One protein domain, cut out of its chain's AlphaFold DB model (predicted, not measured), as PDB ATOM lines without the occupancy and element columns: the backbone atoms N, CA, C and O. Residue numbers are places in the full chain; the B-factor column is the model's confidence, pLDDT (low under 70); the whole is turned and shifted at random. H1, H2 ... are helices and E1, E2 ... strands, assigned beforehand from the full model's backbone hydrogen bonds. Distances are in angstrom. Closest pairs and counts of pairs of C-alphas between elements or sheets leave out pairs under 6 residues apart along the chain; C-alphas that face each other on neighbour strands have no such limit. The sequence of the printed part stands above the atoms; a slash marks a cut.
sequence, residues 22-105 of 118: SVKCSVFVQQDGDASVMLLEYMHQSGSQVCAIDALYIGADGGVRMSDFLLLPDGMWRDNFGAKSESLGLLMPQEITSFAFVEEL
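Overview. This is residues 22 to 105 of the 118 residues of an uncharacterized protein of Pandoraea aquatica (UniProt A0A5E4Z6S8). One twisted, curled sheet of six strands makes a wall; from E5 at one edge, residues 80 to 93 and the small helix H1 lead back over one face to E6 at the other edge, and the opposite face is bare. The printed part has 84 residues, with strands E1 to E5, then H1, then E6. The sheet's order is E5, E4, E3, E2, E1, E6, antiparallel throughout, and the class is mostly strand. The whole is compact, with a radius of gyration of the C-alphas of 13.1 A and spans of 38 by 27 by 18 A.

Arrangement. Start with E1, residues 22 to 29, and E2, residues 36 to 44, a hairpin in which N 26 and O 39 are 2.9 A apart, within hydrogen-bond range. Next look at E3, residues 52 to 58, where N 54 is 2.9 A from O 40 of E2. E4, residues 64 to 71, follows, with N 67 3.0 A from O 55 of E3. At E5, residues 77 to 79, N 78 is 2.9 A from O 70 of E4. E1 to E5 form a meander, each strand the antiparallel neighbour of the one before. H1, residues 94 to 98, only grazes the sheet with residues 96 to 98; it has 0 of 1 O i to N i+4 pairs within range, but 2 of 2 O i to N i+3 pairs. E6, residues 100 to 105, is E1's antiparallel neighbour, at 151 degrees, with N 102 2.9 A from O 27.

Along the chain. Find C-alpha 22 at (6.352, -8.818, 21.164); from there E1 runs 23.4 A. E2 runs 26.2 A, E3 20.0 A, E4 23.7 A, E5 6.8 A and H1 8.2 A. E6 runs 15.5 A to C-alpha 105 at (4.548, 1.180, 15.975).

Size, cuts and confidence. The C-alphas farthest apart, those of Ser 46 and Asp 61, are 40.5 A apart. The printed part has no cut, its long link is E5 to H1, and no printed residue is under 70 in pLDDT.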
ATOM      1  N   SER A  22       6.823 -10.169  21.459       97.31
ATOM      2  CA  SER A  22       6.352  -8.818  21.164       97.31
ATOM      3  C   SER A  22       7.239  -8.209  20.087       97.31
ATOM      4  O   SER A  22       8.462  -8.372  20.144       97.31
ATOM      5  N   VAL A  23       6.625  -7.489  19.152       97.81
ATOM      6  CA  VAL A  23       7.327  -6.865  18.033       97.81
ATOM      7  C   VAL A  23       7.032  -5.374  18.026       97.81
ATOM      8  O   VAL A  23       5.872  -4.966  18.089       97.81
ATOM      9  N   LYS A  24       8.084  -4.567  17.935       97.94
ATOM     10  CA  LYS A  24       7.990  -3.121  17.726       97.94
ATOM     11  C   LYS A  24       8.660  -2.754  16.419       97.94
ATOM     12  O   LYS A  24       9.689  -3.329  16.084       97.94
ATOM     13  N   CYS A  25       8.078  -1.820  15.681       98.25
ATOM     14  CA  CYS A  25       8.687  -1.261  14.483       98.25
ATOM     15  C   CYS A  25       9.086   0.187  14.757       98.25
ATOM     16  O   CYS A  25       8.217   1.040  14.917       98.25
ATOM     17  N   SER A  26      10.387   0.454  14.793       97.44
ATOM     18  CA  SER A  26      10.939   1.803  14.913       97.44
ATOM     19  C   SER A  26      11.303   2.337  13.531       97.44
ATOM     20  O   SER A  26      12.058   1.697  12.793       97.44
ATOM     21  N   VAL A  27      10.780   3.511  13.177       96.88
ATOM     22  CA  VAL A  27      10.981   4.150  11.872       96.88
ATOM     23  C   VAL A  27      11.892   5.362  12.020       96.88
ATOM     24  O   VAL A  27      11.658   6.252  12.840       96.88
ATOM     25  N   PHE A  28      12.919   5.414  11.179       96.06
ATOM     26  CA  PHE A  28      13.895   6.491  11.116       96.06
ATOM     27  C   PHE A  28      13.975   7.041   9.696       96.06
ATOM     28  O   PHE A  28      13.869   6.290   8.725       96.06
ATOM     29  N   VAL A  29      14.220   8.340   9.563       95.88
ATOM     30  CA  VAL A  29      14.388   9.005   8.264       95.88
ATOM     31  C   VAL A  29      15.632   9.877   8.257       95.88
ATOM     32  O   VAL A  29      16.009  10.470   9.269       95.88
ATOM     33  N   GLN A  30      16.280   9.969   7.103       94.06
ATOM     34  CA  GLN A  30      17.339  10.945   6.880       94.06
ATOM     35  C   GLN A  30      16.740  12.364   6.886       94.06
ATOM     36  O   GLN A  30      15.580  12.540   6.521       94.06
ATOM     37  N   GLN A  31      17.512  13.381   7.289       84.38
ATOM     38  CA  GLN A  31      17.012  14.760   7.455       84.38
ATOM     39  C   GLN A  31      16.313  15.339   6.213       84.38
ATOM     40  O   GLN A  31      15.337  16.071   6.361       84.38
ATOM     41  N   ASP A  32      16.771  14.978   5.014       83.25
ATOM     42  CA  ASP A  32      16.187  15.437   3.747       83.25
ATOM     43  C   ASP A  32      14.962  14.603   3.306       83.25
ATOM     44  O   ASP A  32      14.290  14.947   2.341       83.25
ATOM     45  N   GLY A  33      14.641  13.523   4.030       79.62
ATOM     46  CA  GLY A  33      13.481  12.653   3.796       79.62
ATOM     47  C   GLY A  33      13.664  11.590   2.710       79.62
ATOM     48  O   GLY A  33      12.793  10.739   2.544       79.62
ATOM     49  N   ASP A  34      14.791  11.600   1.999       87.62
ATOM     50  CA  ASP A  34      15.001  10.736   0.832       87.62
ATOM     51  C   ASP A  34      15.341   9.281   1.188       87.62
ATOM     52  O   ASP A  34      15.131   8.381   0.379       87.62
ATOM     53  N   ALA A  35      15.833   9.015   2.398       92.00
ATOM     54  CA  ALA A  35      16.136   7.666   2.868       92.00
ATOM     55  C   ALA A  35      15.430   7.364   4.192       92.00
ATOM     56  O   ALA A  35      15.226   8.249   5.027       92.00
ATOM     57  N   SER A  36      15.096   6.093   4.405       94.44
ATOM     58  CA  SER A  36      14.463   5.620   5.638       94.44
ATOM     59  C   SER A  36      15.002   4.268   6.090       94.44
ATOM     60  O   SER A  36      15.541   3.488   5.301       94.44
ATOM     61  N   VAL A  37      14.859   4.003   7.384       95.31
ATOM     62  CA  VAL A  37      15.191   2.729   8.017       95.31
ATOM     63  C   VAL A  37      14.031   2.315   8.899       95.31
ATOM     64  O   VAL A  37      13.527   3.115   9.682       95.31
ATOM     65  N   MET A  38      13.625   1.060   8.780       96.12
ATOM     66  CA  MET A  38      12.675   0.424   9.683       96.12
ATOM     67  C   MET A  38      13.397  -0.686  10.434       96.12
ATOM     68  O   MET A  38      14.035  -1.531   9.806       96.12
ATOM     69  N   LEU A  39      13.297  -0.679  11.761       96.38
ATOM     70  CA  LEU A  39      13.831  -1.721  12.633       96.38
ATOM     71  C   LEU A  39      12.666  -2.450  13.293       96.38
ATOM     72  O   LEU A  39      11.928  -1.844  14.066       96.38
ATOM     73  N   LEU A  40      12.502  -3.733  12.990       97.44
ATOM     74  CA  LEU A  40      11.562  -4.611  13.669       97.44
ATOM     75  C   LEU A  40      12.298  -5.309  14.802       97.44
ATOM     76  O   LEU A  40      13.133  -6.176  14.563       97.44
ATOM     77  N   GLU A  41      11.996  -4.919  16.028       97.38
ATOM     78  CA  GLU A  41      12.636  -5.407  17.238       97.38
ATOM     79  C   GLU A  41      11.772  -6.488  17.881       97.38
ATOM     80  O   GLU A  41      10.617  -6.253  18.241       97.38
ATOM     81  N   TYR A  42      12.347  -7.677  18.051       97.38
ATOM     82  CA  TYR A  42      11.679  -8.834  18.630       97.38
ATOM     83  C   TYR A  42      12.184  -9.070  20.049       97.38
ATOM     84  O   TYR A  42      13.381  -9.265  20.287       97.38
ATOM     85  N   MET A  43      11.251  -9.123  20.993       97.25
ATOM     86  CA  MET A  43      11.518  -9.459  22.387       97.25
ATOM     87  C   MET A  43      10.639 -10.637  22.795       97.25
ATOM     88  O   MET A  43       9.415 -10.570  22.698       97.25
ATOM     89  N   HIS A  44      11.264 -11.720  23.257       96.44
ATOM     90  CA  HIS A  44      10.538 -12.865  23.806       96.44
ATOM     91  C   HIS A  44       9.773 -12.429  25.065       96.44
ATOM     92  O   HIS A  44      10.346 -11.750  25.915       96.44
ATOM     93  N   GLN A  45       8.516 -12.849  25.237       94.69
ATOM     94  CA  GLN A  45       7.669 -12.399  26.356       94.69
ATOM     95  C   GLN A  45       8.217 -12.737  27.751       94.69
ATOM     96  O   GLN A  45       7.927 -12.040  28.719       94.69
ATOM     97  N   SER A  46       9.003 -13.809  27.878       92.81
ATOM     98  CA  SER A  46       9.682 -14.151  29.138       92.81
ATOM     99  C   SER A  46      11.031 -13.446  29.328       92.81
ATOM    100  O   SER A  46      11.690 -13.671  30.341       92.81
ATOM    101  N   GLY A  47      11.497 -12.701  28.326       88.75
ATOM    102  CA  GLY A  47      12.757 -11.968  28.339       88.75
ATOM    103  C   GLY A  47      12.568 -10.506  28.739       88.75
ATOM    104  O   GLY A  47      11.451 -10.013  28.863       88.75
ATOM    105  N   SER A  48      13.683  -9.807  28.942       89.19
ATOM    106  CA  SER A  48      13.699  -8.380  29.300       89.19
ATOM    107  C   SER A  48      14.441  -7.507  28.289       89.19
ATOM    108  O   SER A  48      14.715  -6.345  28.574       89.19
ATOM    109  N   GLN A  49      14.845  -8.072  27.149       94.06
ATOM    110  CA  GLN A  49      15.618  -7.371  26.130       94.06
ATOM    111  C   GLN A  49      15.255  -7.863  24.733       94.06
ATOM    112  O   GLN A  49      14.866  -9.020  24.551       94.06
ATOM    113  N   VAL A  50      15.451  -6.985  23.753       96.19
ATOM    114  CA  VAL A  50      15.402  -7.331  22.333       96.19
ATOM    115  C   VAL A  50      16.461  -8.393  22.047       96.19
ATOM    116  O   VAL A  50      17.613  -8.259  22.459       96.19
ATOM    117  N   CYS A  51      16.068  -9.460  21.359       95.56
ATOM    118  CA  CYS A  51      16.952 -10.584  21.053       95.56
ATOM    119  C   CYS A  51      17.071 -10.888  19.560       95.56
ATOM    120  O   CYS A  51      17.964 -11.637  19.172       95.56
ATOM    121  N   ALA A  52      16.210 -10.316  18.724       96.44
ATOM    122  CA  ALA A  52      16.369 -10.333  17.279       96.44
ATOM    123  C   ALA A  52      15.887  -9.009  16.692       96.44
ATOM    124  O   ALA A  52      15.013  -8.363  17.275       96.44
ATOM    125  N   ILE A  53      16.473  -8.600  15.569       96.38
ATOM    126  CA  ILE A  53      16.102  -7.380  14.854       96.38
ATOM    127  C   ILE A  53      16.130  -7.655  13.359       96.38
ATOM    128  O   ILE A  53      17.168  -8.077  12.857       96.38
ATOM    129  N   ASP A  54      15.045  -7.344  12.655       94.81
ATOM    130  CA  ASP A  54      15.068  -7.214  11.197       94.81
ATOM    131  C   ASP A  54      15.166  -5.733  10.837       94.81
ATOM    132  O   ASP A  54      14.379  -4.914  11.306       94.81
ATOM    133  N   ALA A  55      16.121  -5.378   9.989       93.75
ATOM    134  CA  ALA A  55      16.335  -4.020   9.523       93.75
ATOM    135  C   ALA A  55      16.072  -3.924   8.020       93.75
ATOM    136  O   ALA A  55      16.668  -4.651   7.222       93.75
ATOM    137  N   LEU A  56      15.209  -2.990   7.634       93.50
ATOM    138  CA  LEU A  56      14.908  -2.645   6.251       93.50
ATOM    139  C   LEU A  56      15.399  -1.226   5.975       93.50
ATOM    140  O   LEU A  56      14.888  -0.264   6.545       93.50
ATOM    141  N   TYR A  57      16.366  -1.102   5.074       91.44
ATOM    142  CA  TYR A  57      16.945   0.166   4.648       91.44
ATOM    143  C   TYR A  57      16.424   0.507   3.257       91.44
ATOM    144  O   TYR A  57      16.535  -0.307   2.337       91.44
ATOM    145  N   ILE A  58      15.898   1.716   3.096       91.12
ATOM    146  CA  ILE A  58      15.466   2.269   1.814       91.12
ATOM    147  C   ILE A  58      16.324   3.505   1.552       91.12
ATOM    148  O   ILE A  58      16.222   4.499   2.269       91.12
ATOM    149  N   GLY A  59      17.208   3.417   0.561       88.06
ATOM    150  CA  GLY A  59      18.082   4.510   0.148       88.06
ATOM    151  C   GLY A  59      17.370   5.547  -0.722       88.06
ATOM    152  O   GLY A  59      16.322   5.273  -1.305       88.06
ATOM    153  N   ALA A  60      17.997   6.717  -0.864       86.94
ATOM    154  CA  ALA A  60      17.519   7.825  -1.702       86.94
ATOM    155  C   ALA A  60      17.363   7.474  -3.190       86.94
ATOM    156  O   ALA A  60      16.562   8.070  -3.903       86.94
ATOM    157  N   ASP A  61      18.105   6.476  -3.667       85.06
ATOM    158  CA  ASP A  61      17.990   5.932  -5.021       85.06
ATOM    159  C   ASP A  61      16.842   4.912  -5.171       85.06
ATOM    160  O   ASP A  61      16.671   4.316  -6.235       85.06
ATOM    161  N   GLY A  62      16.059   4.690  -4.108       84.12
ATOM    162  CA  GLY A  62      15.045   3.642  -4.022       84.12
ATOM    163  C   GLY A  62      15.629   2.240  -3.820       84.12
ATOM    164  O   GLY A  62      14.882   1.259  -3.837       84.12
ATOM    165  N   GLY A  63      16.947   2.122  -3.640       85.69
ATOM    166  CA  GLY A  63      17.619   0.870  -3.342       85.69
ATOM    167  C   GLY A  63      17.178   0.325  -1.989       85.69
ATOM    168  O   GLY A  63      17.134   1.050  -0.997       85.69
ATOM    169  N   VAL A  64      16.870  -0.969  -1.942       87.44
ATOM    170  CA  VAL A  64      16.435  -1.637  -0.713       87.44
ATOM    171  C   VAL A  64      17.489  -2.629  -0.255       87.44
ATOM    172  O   VAL A  64      17.955  -3.458  -1.037       87.44
ATOM    173  N   ARG A  65      17.859  -2.551   1.023       86.56
ATOM    174  CA  ARG A  65      18.746  -3.515   1.685       86.56
ATOM    175  C   ARG A  65      18.053  -4.054   2.924       86.56
ATOM    176  O   ARG A  65      17.341  -3.318   3.600       86.56
ATOM    177  N   MET A  66      18.276  -5.326   3.219       89.56
ATOM    178  CA  MET A  66      17.776  -5.959   4.433       89.56
ATOM    179  C   MET A  66      18.925  -6.628   5.169       89.56
ATOM    180  O   MET A  66      19.788  -7.245   4.541       89.56
ATOM    181  N   SER A  67      18.908  -6.507   6.487       91.38
ATOM    182  CA  SER A  67      19.816  -7.204   7.393       91.38
ATOM    183  C   SER A  67      19.005  -7.718   8.564       91.38
ATOM    184  O   SER A  67      18.045  -7.072   8.967       91.38
ATOM    185  N   ASP A  68      19.400  -8.853   9.117       93.94
ATOM    186  CA  ASP A  68      18.890  -9.301  10.401       93.94
ATOM    187  C   ASP A  68      20.037  -9.402  11.404       93.94
ATOM    188  O   ASP A  68      21.219  -9.497  11.048       93.94
ATOM    189  N   PHE A  69      19.672  -9.328  12.674       95.69
ATOM    190  CA  PHE A  69      20.594  -9.407  13.785       95.69
ATOM    191  C   PHE A  69      20.007 -10.306  14.854       95.69
ATOM    192  O   PHE A  69      18.822 -10.233  15.170       95.69
ATOM    193  N   LEU A  70      20.858 -11.136  15.441       96.44
ATOM    194  CA  LEU A  70      20.475 -12.051  16.502       96.44
ATOM    195  C   LEU A  70      21.399 -11.877  17.699       96.44
ATOM    196  O   LEU A  70      22.622 -11.932  17.555       96.44
ATOM    197  N   LEU A  71      20.810 -11.722  18.879       96.25
ATOM    198  CA  LEU A  71      21.537 -11.758  20.136       96.25
ATOM    199  C   LEU A  71      21.778 -13.210  20.536       96.25
ATOM    200  O   LEU A  71      20.849 -13.993  20.736       96.25
ATOM    201  N   LEU A  72      23.047 -13.576  20.643       94.25
ATOM    202  CA  LEU A  72      23.462 -14.927  20.976       94.25
ATOM    203  C   LEU A  72      23.520 -15.141  22.497       94.25
ATOM    204  O   LEU A  72      23.639 -14.181  23.259       94.25
ATOM    205  N   PRO A  73      23.519 -16.404  22.968       91.19
ATOM    206  CA  PRO A  73      23.649 -16.713  24.395       91.19
ATOM    207  C   PRO A  73      24.950 -16.218  25.045       91.19
ATOM    208  O   PRO A  73      25.007 -16.083  26.262       91.19
ATOM    209  N   ASP A  74      25.992 -15.963  24.244       93.75
ATOM    210  CA  ASP A  74      27.263 -15.378  24.695       93.75
ATOM    211  C   ASP A  74      27.187 -13.847  24.888       93.75
ATOM    212  O   ASP A  74      28.177 -13.234  25.280       93.75
ATOM    213  N   GLY A  75      26.021 -13.234  24.647       93.56
ATOM    214  CA  GLY A  75      25.785 -11.794  24.765       93.56
ATOM    215  C   GLY A  75      26.215 -10.985  23.541       93.56
ATOM    216  O   GLY A  75      26.041  -9.769  23.534       93.56
ATOM    217  N   MET A  76      26.752 -11.631  22.503       97.06
ATOM    218  CA  MET A  76      27.171 -10.965  21.273       97.06
ATOM    219  C   MET A  76      26.016 -10.897  20.277       97.06
ATOM    220  O   MET A  76      25.280 -11.865  20.081       97.06
ATOM    221  N   TRP A  77      25.906  -9.781  19.571       97.62
ATOM    222  CA  TRP A  77      25.086  -9.672  18.373       97.62
ATOM    223  C   TRP A  77      25.776 -10.346  17.193       97.62
ATOM    224  O   TRP A  77      27.003 -10.302  17.080       97.62
ATOM    225  N   ARG A  78      24.989 -10.946  16.301       97.25
ATOM    226  CA  ARG A  78      25.448 -11.522  15.037       97.25
ATOM    227  C   ARG A  78      24.589 -11.041  13.878       97.25
ATOM    228  O   ARG A  78      23.372 -11.162  13.963       97.25
ATOM    229  N   ASP A  79      25.213 -10.558  12.810       95.56
ATOM    230  CA  ASP A  79      24.508 -10.155  11.588       95.56
ATOM    231  C   ASP A  79      24.132 -11.355  10.692       95.56
ATOM    232  O   ASP A  79      24.485 -12.510  10.965       95.56
ATOM    233  N   ASN A  80      23.429 -11.077   9.595       93.62
ATOM    234  CA  ASN A  80      22.965 -12.075   8.631       93.62
ATOM    235  C   ASN A  80      24.103 -12.815   7.890       93.62
ATOM    236  O   ASN A  80      23.866 -13.878   7.310       93.62
ATOM    237  N   PHE A  81      25.337 -12.297   7.922       92.44
ATOM    238  CA  PHE A  81      26.528 -12.903   7.308       92.44
ATOM    239  C   PHE A  81      27.436 -13.626   8.316       92.44
ATOM    240  O   PHE A  81      28.345 -14.357   7.918       92.44
ATOM    241  N   GLY A  82      27.180 -13.468   9.614       94.50
ATOM    242  CA  GLY A  82      27.897 -14.114  10.704       94.50
ATOM    243  C   GLY A  82      28.984 -13.295  11.380       94.50
ATOM    244  O   GLY A  82      29.662 -13.839  12.258       94.50
ATOM    245  N   ALA A  83      29.136 -12.014  11.044       96.25
ATOM    246  CA  ALA A  83      29.972 -11.122  11.834       96.25
ATOM    247  C   ALA A  83      29.364 -10.961  13.233       96.25
ATOM    248  O   ALA A  83      28.149 -10.834  13.377       96.25
ATOM    249  N   LYS A  84      30.212 -10.995  14.266       97.56
ATOM    250  CA  LYS A  84      29.801 -10.849  15.666       97.56
ATOM    251  C   LYS A  84      30.337  -9.559  16.273       97.56
ATOM    252  O   LYS A  84      31.468  -9.174  15.986       97.56
ATOM    253  N   SER A  85      29.569  -8.956  17.174       97.62
ATOM    254  CA  SER A  85      29.986  -7.786  17.948       97.62
ATOM    255  C   SER A  85      29.292  -7.729  19.307       97.62
ATOM    256  O   SER A  85      28.176  -8.211  19.455       97.62
ATOM    257  N   GLU A  86      29.928  -7.103  20.294       96.44
ATOM    258  CA  GLU A  86      29.321  -6.819  21.603       96.44
ATOM    259  C   GLU A  86      28.228  -5.741  21.525       96.44
ATOM    260  O   GLU A  86      27.354  -5.658  22.382       96.44
ATOM    261  N   SER A  87      28.256  -4.918  20.472       93.69
ATOM    262  CA  SER A  87      27.306  -3.834  20.249       93.69
ATOM    263  C   SER A  87      26.687  -3.946  18.866       93.69
ATOM    264  O   SER A  87      27.404  -4.011  17.862       93.69
ATOM    265  N   LEU A  88      25.354  -3.894  18.818       92.12
ATOM    266  CA  LEU A  88      24.586  -3.851  17.577       92.12
ATOM    267  C   LEU A  88      25.049  -2.699  16.676       92.12
ATOM    268  O   LEU A  88      25.221  -2.887  15.478       92.12
ATOM    269  N   GLY A  89      25.337  -1.527  17.252       91.38
ATOM    270  CA  GLY A  89      25.754  -0.343  16.494       91.38
ATOM    271  C   GLY A  89      27.057  -0.519  15.704       91.38
ATOM    272  O   GLY A  89      27.284   0.219  14.754       91.38
ATOM    273  N   LEU A  90      27.894  -1.502  16.056       92.88
ATOM    274  CA  LEU A  90      29.107  -1.840  15.299       92.88
ATOM    275  C   LEU A  90      28.834  -2.767  14.102       92.88
ATOM    276  O   LEU A  90      29.695  -2.891  13.236       92.88
ATOM    277  N   LEU A  91      27.674  -3.430  14.064       93.50
ATOM    278  CA  LEU A  91      27.215  -4.247  12.931       93.50
ATOM    279  C   LEU A  91      26.310  -3.455  11.980       93.50
ATOM    280  O   LEU A  91      26.158  -3.820  10.817       93.50
ATOM    281  N   MET A  92      25.699  -2.381  12.476       88.94
ATOM    282  CA  MET A  92      24.818  -1.523  11.694       88.94
ATOM    283  C   MET A  92      25.615  -0.659  10.698       88.94
ATOM    284  O   MET A  92      26.716  -0.202  11.021       88.94
ATOM    285  N   PRO A  93      25.059  -0.368   9.507       85.25
ATOM    286  CA  PRO A  93      25.661   0.584   8.578       85.25
ATOM    287  C   PRO A  93      25.823   1.963   9.234       85.25
ATOM    288  O   PRO A  93      24.872   2.498   9.800       85.25
ATOM    289  N   GLN A  94      27.016   2.562   9.172       84.62
ATOM    290  CA  GLN A  94      27.299   3.818   9.881       84.62
ATOM    291  C   GLN A  94      26.433   4.986   9.396       84.62
ATOM    292  O   GLN A  94      26.140   5.891  10.177       84.62
ATOM    293  N   GLU A  95      25.988   4.966   8.139       82.50
ATOM    294  CA  GLU A  95      25.128   5.996   7.554       82.50
ATOM    295  C   GLU A  95      23.843   6.234   8.361       82.50
ATOM    296  O   GLU A  95      23.368   7.370   8.442       82.50
ATOM    297  N   ILE A  96      23.324   5.204   9.036       85.75
ATOM    298  CA  ILE A  96      22.051   5.304   9.758       85.75
ATOM    299  C   ILE A  96      22.154   6.092  11.057       85.75
ATOM    300  O   ILE A  96      21.146   6.545  11.583       85.75
ATOM    301  N   THR A  97      23.369   6.301  11.567       85.25
ATOM    302  CA  THR A  97      23.595   7.106  12.779       85.25
ATOM    303  C   THR A  97      23.165   8.565  12.608       85.25
ATOM    304  O   THR A  97      22.950   9.264  13.595       85.25
ATOM    305  N   SER A  98      23.019   9.021  11.359       88.19
ATOM    306  CA  SER A  98      22.531  10.356  11.005       88.19
ATOM    307  C   SER A  98      21.006  10.458  10.884       88.19
ATOM    308  O   SER A  98      20.482  11.560  10.711       88.19
ATOM    309  N   PHE A  99      20.288   9.333  10.952       93.50
ATOM    310  CA  PHE A  99      18.846   9.303  10.753       93.50
ATOM    311  C   PHE A  99      18.139   9.728  12.040       93.50
ATOM    312  O   PHE A  99      18.555   9.397  13.150       93.50
ATOM    313  N   ALA A 100      17.046  10.467  11.886       94.94
ATOM    314  CA  ALA A 100      16.205  10.897  12.986       94.94
ATOM    315  C   ALA A 100      15.061   9.902  13.191       94.94
ATOM    316  O   ALA A 100      14.428   9.466  12.231       94.94
ATOM    317  N   PHE A 101      14.786   9.570  14.451       95.12
ATOM    318  CA  PHE A 101      13.596   8.813  14.827       95.12
ATOM    319  C   PHE A 101      12.330   9.595  14.462       95.12
ATOM    320  O   PHE A 101      12.246  10.797  14.726       95.12
ATOM    321  N   VAL A 102      11.354   8.903  13.881       96.31
ATOM    322  CA  VAL A 102      10.059   9.472  13.492       96.31
ATOM    323  C   VAL A 102       8.954   8.925  14.374       96.31
ATOM    324  O   VAL A 102       8.238   9.692  15.016       96.31
ATOM    325  N   GLU A 103       8.815   7.605  14.397       97.00
ATOM    326  CA  GLU A 103       7.728   6.932  15.094       97.00
ATOM    327  C   GLU A 103       8.101   5.505  15.489       97.00
ATOM    328  O   GLU A 103       9.014   4.894  14.932       97.00
ATOM    329  N   GLU A 104       7.355   4.985  16.458       97.88
ATOM    330  CA  GLU A 104       7.378   3.591  16.880       97.88
ATOM    331  C   GLU A 104       5.954   3.047  16.769       97.88
ATOM    332  O   GLU A 104       4.995   3.699  17.193       97.88
ATOM    333  N   LEU A 105       5.819   1.858  16.189       97.31
ATOM    334  CA  LEU A 105       4.548   1.180  15.975       97.31
ATOM    335  C   LEU A 105       4.555  -0.168  16.694       97.31
ATOM    336  O   LEU A 105       5.484  -0.965  16.531       97.31
TER     337      LEU A 105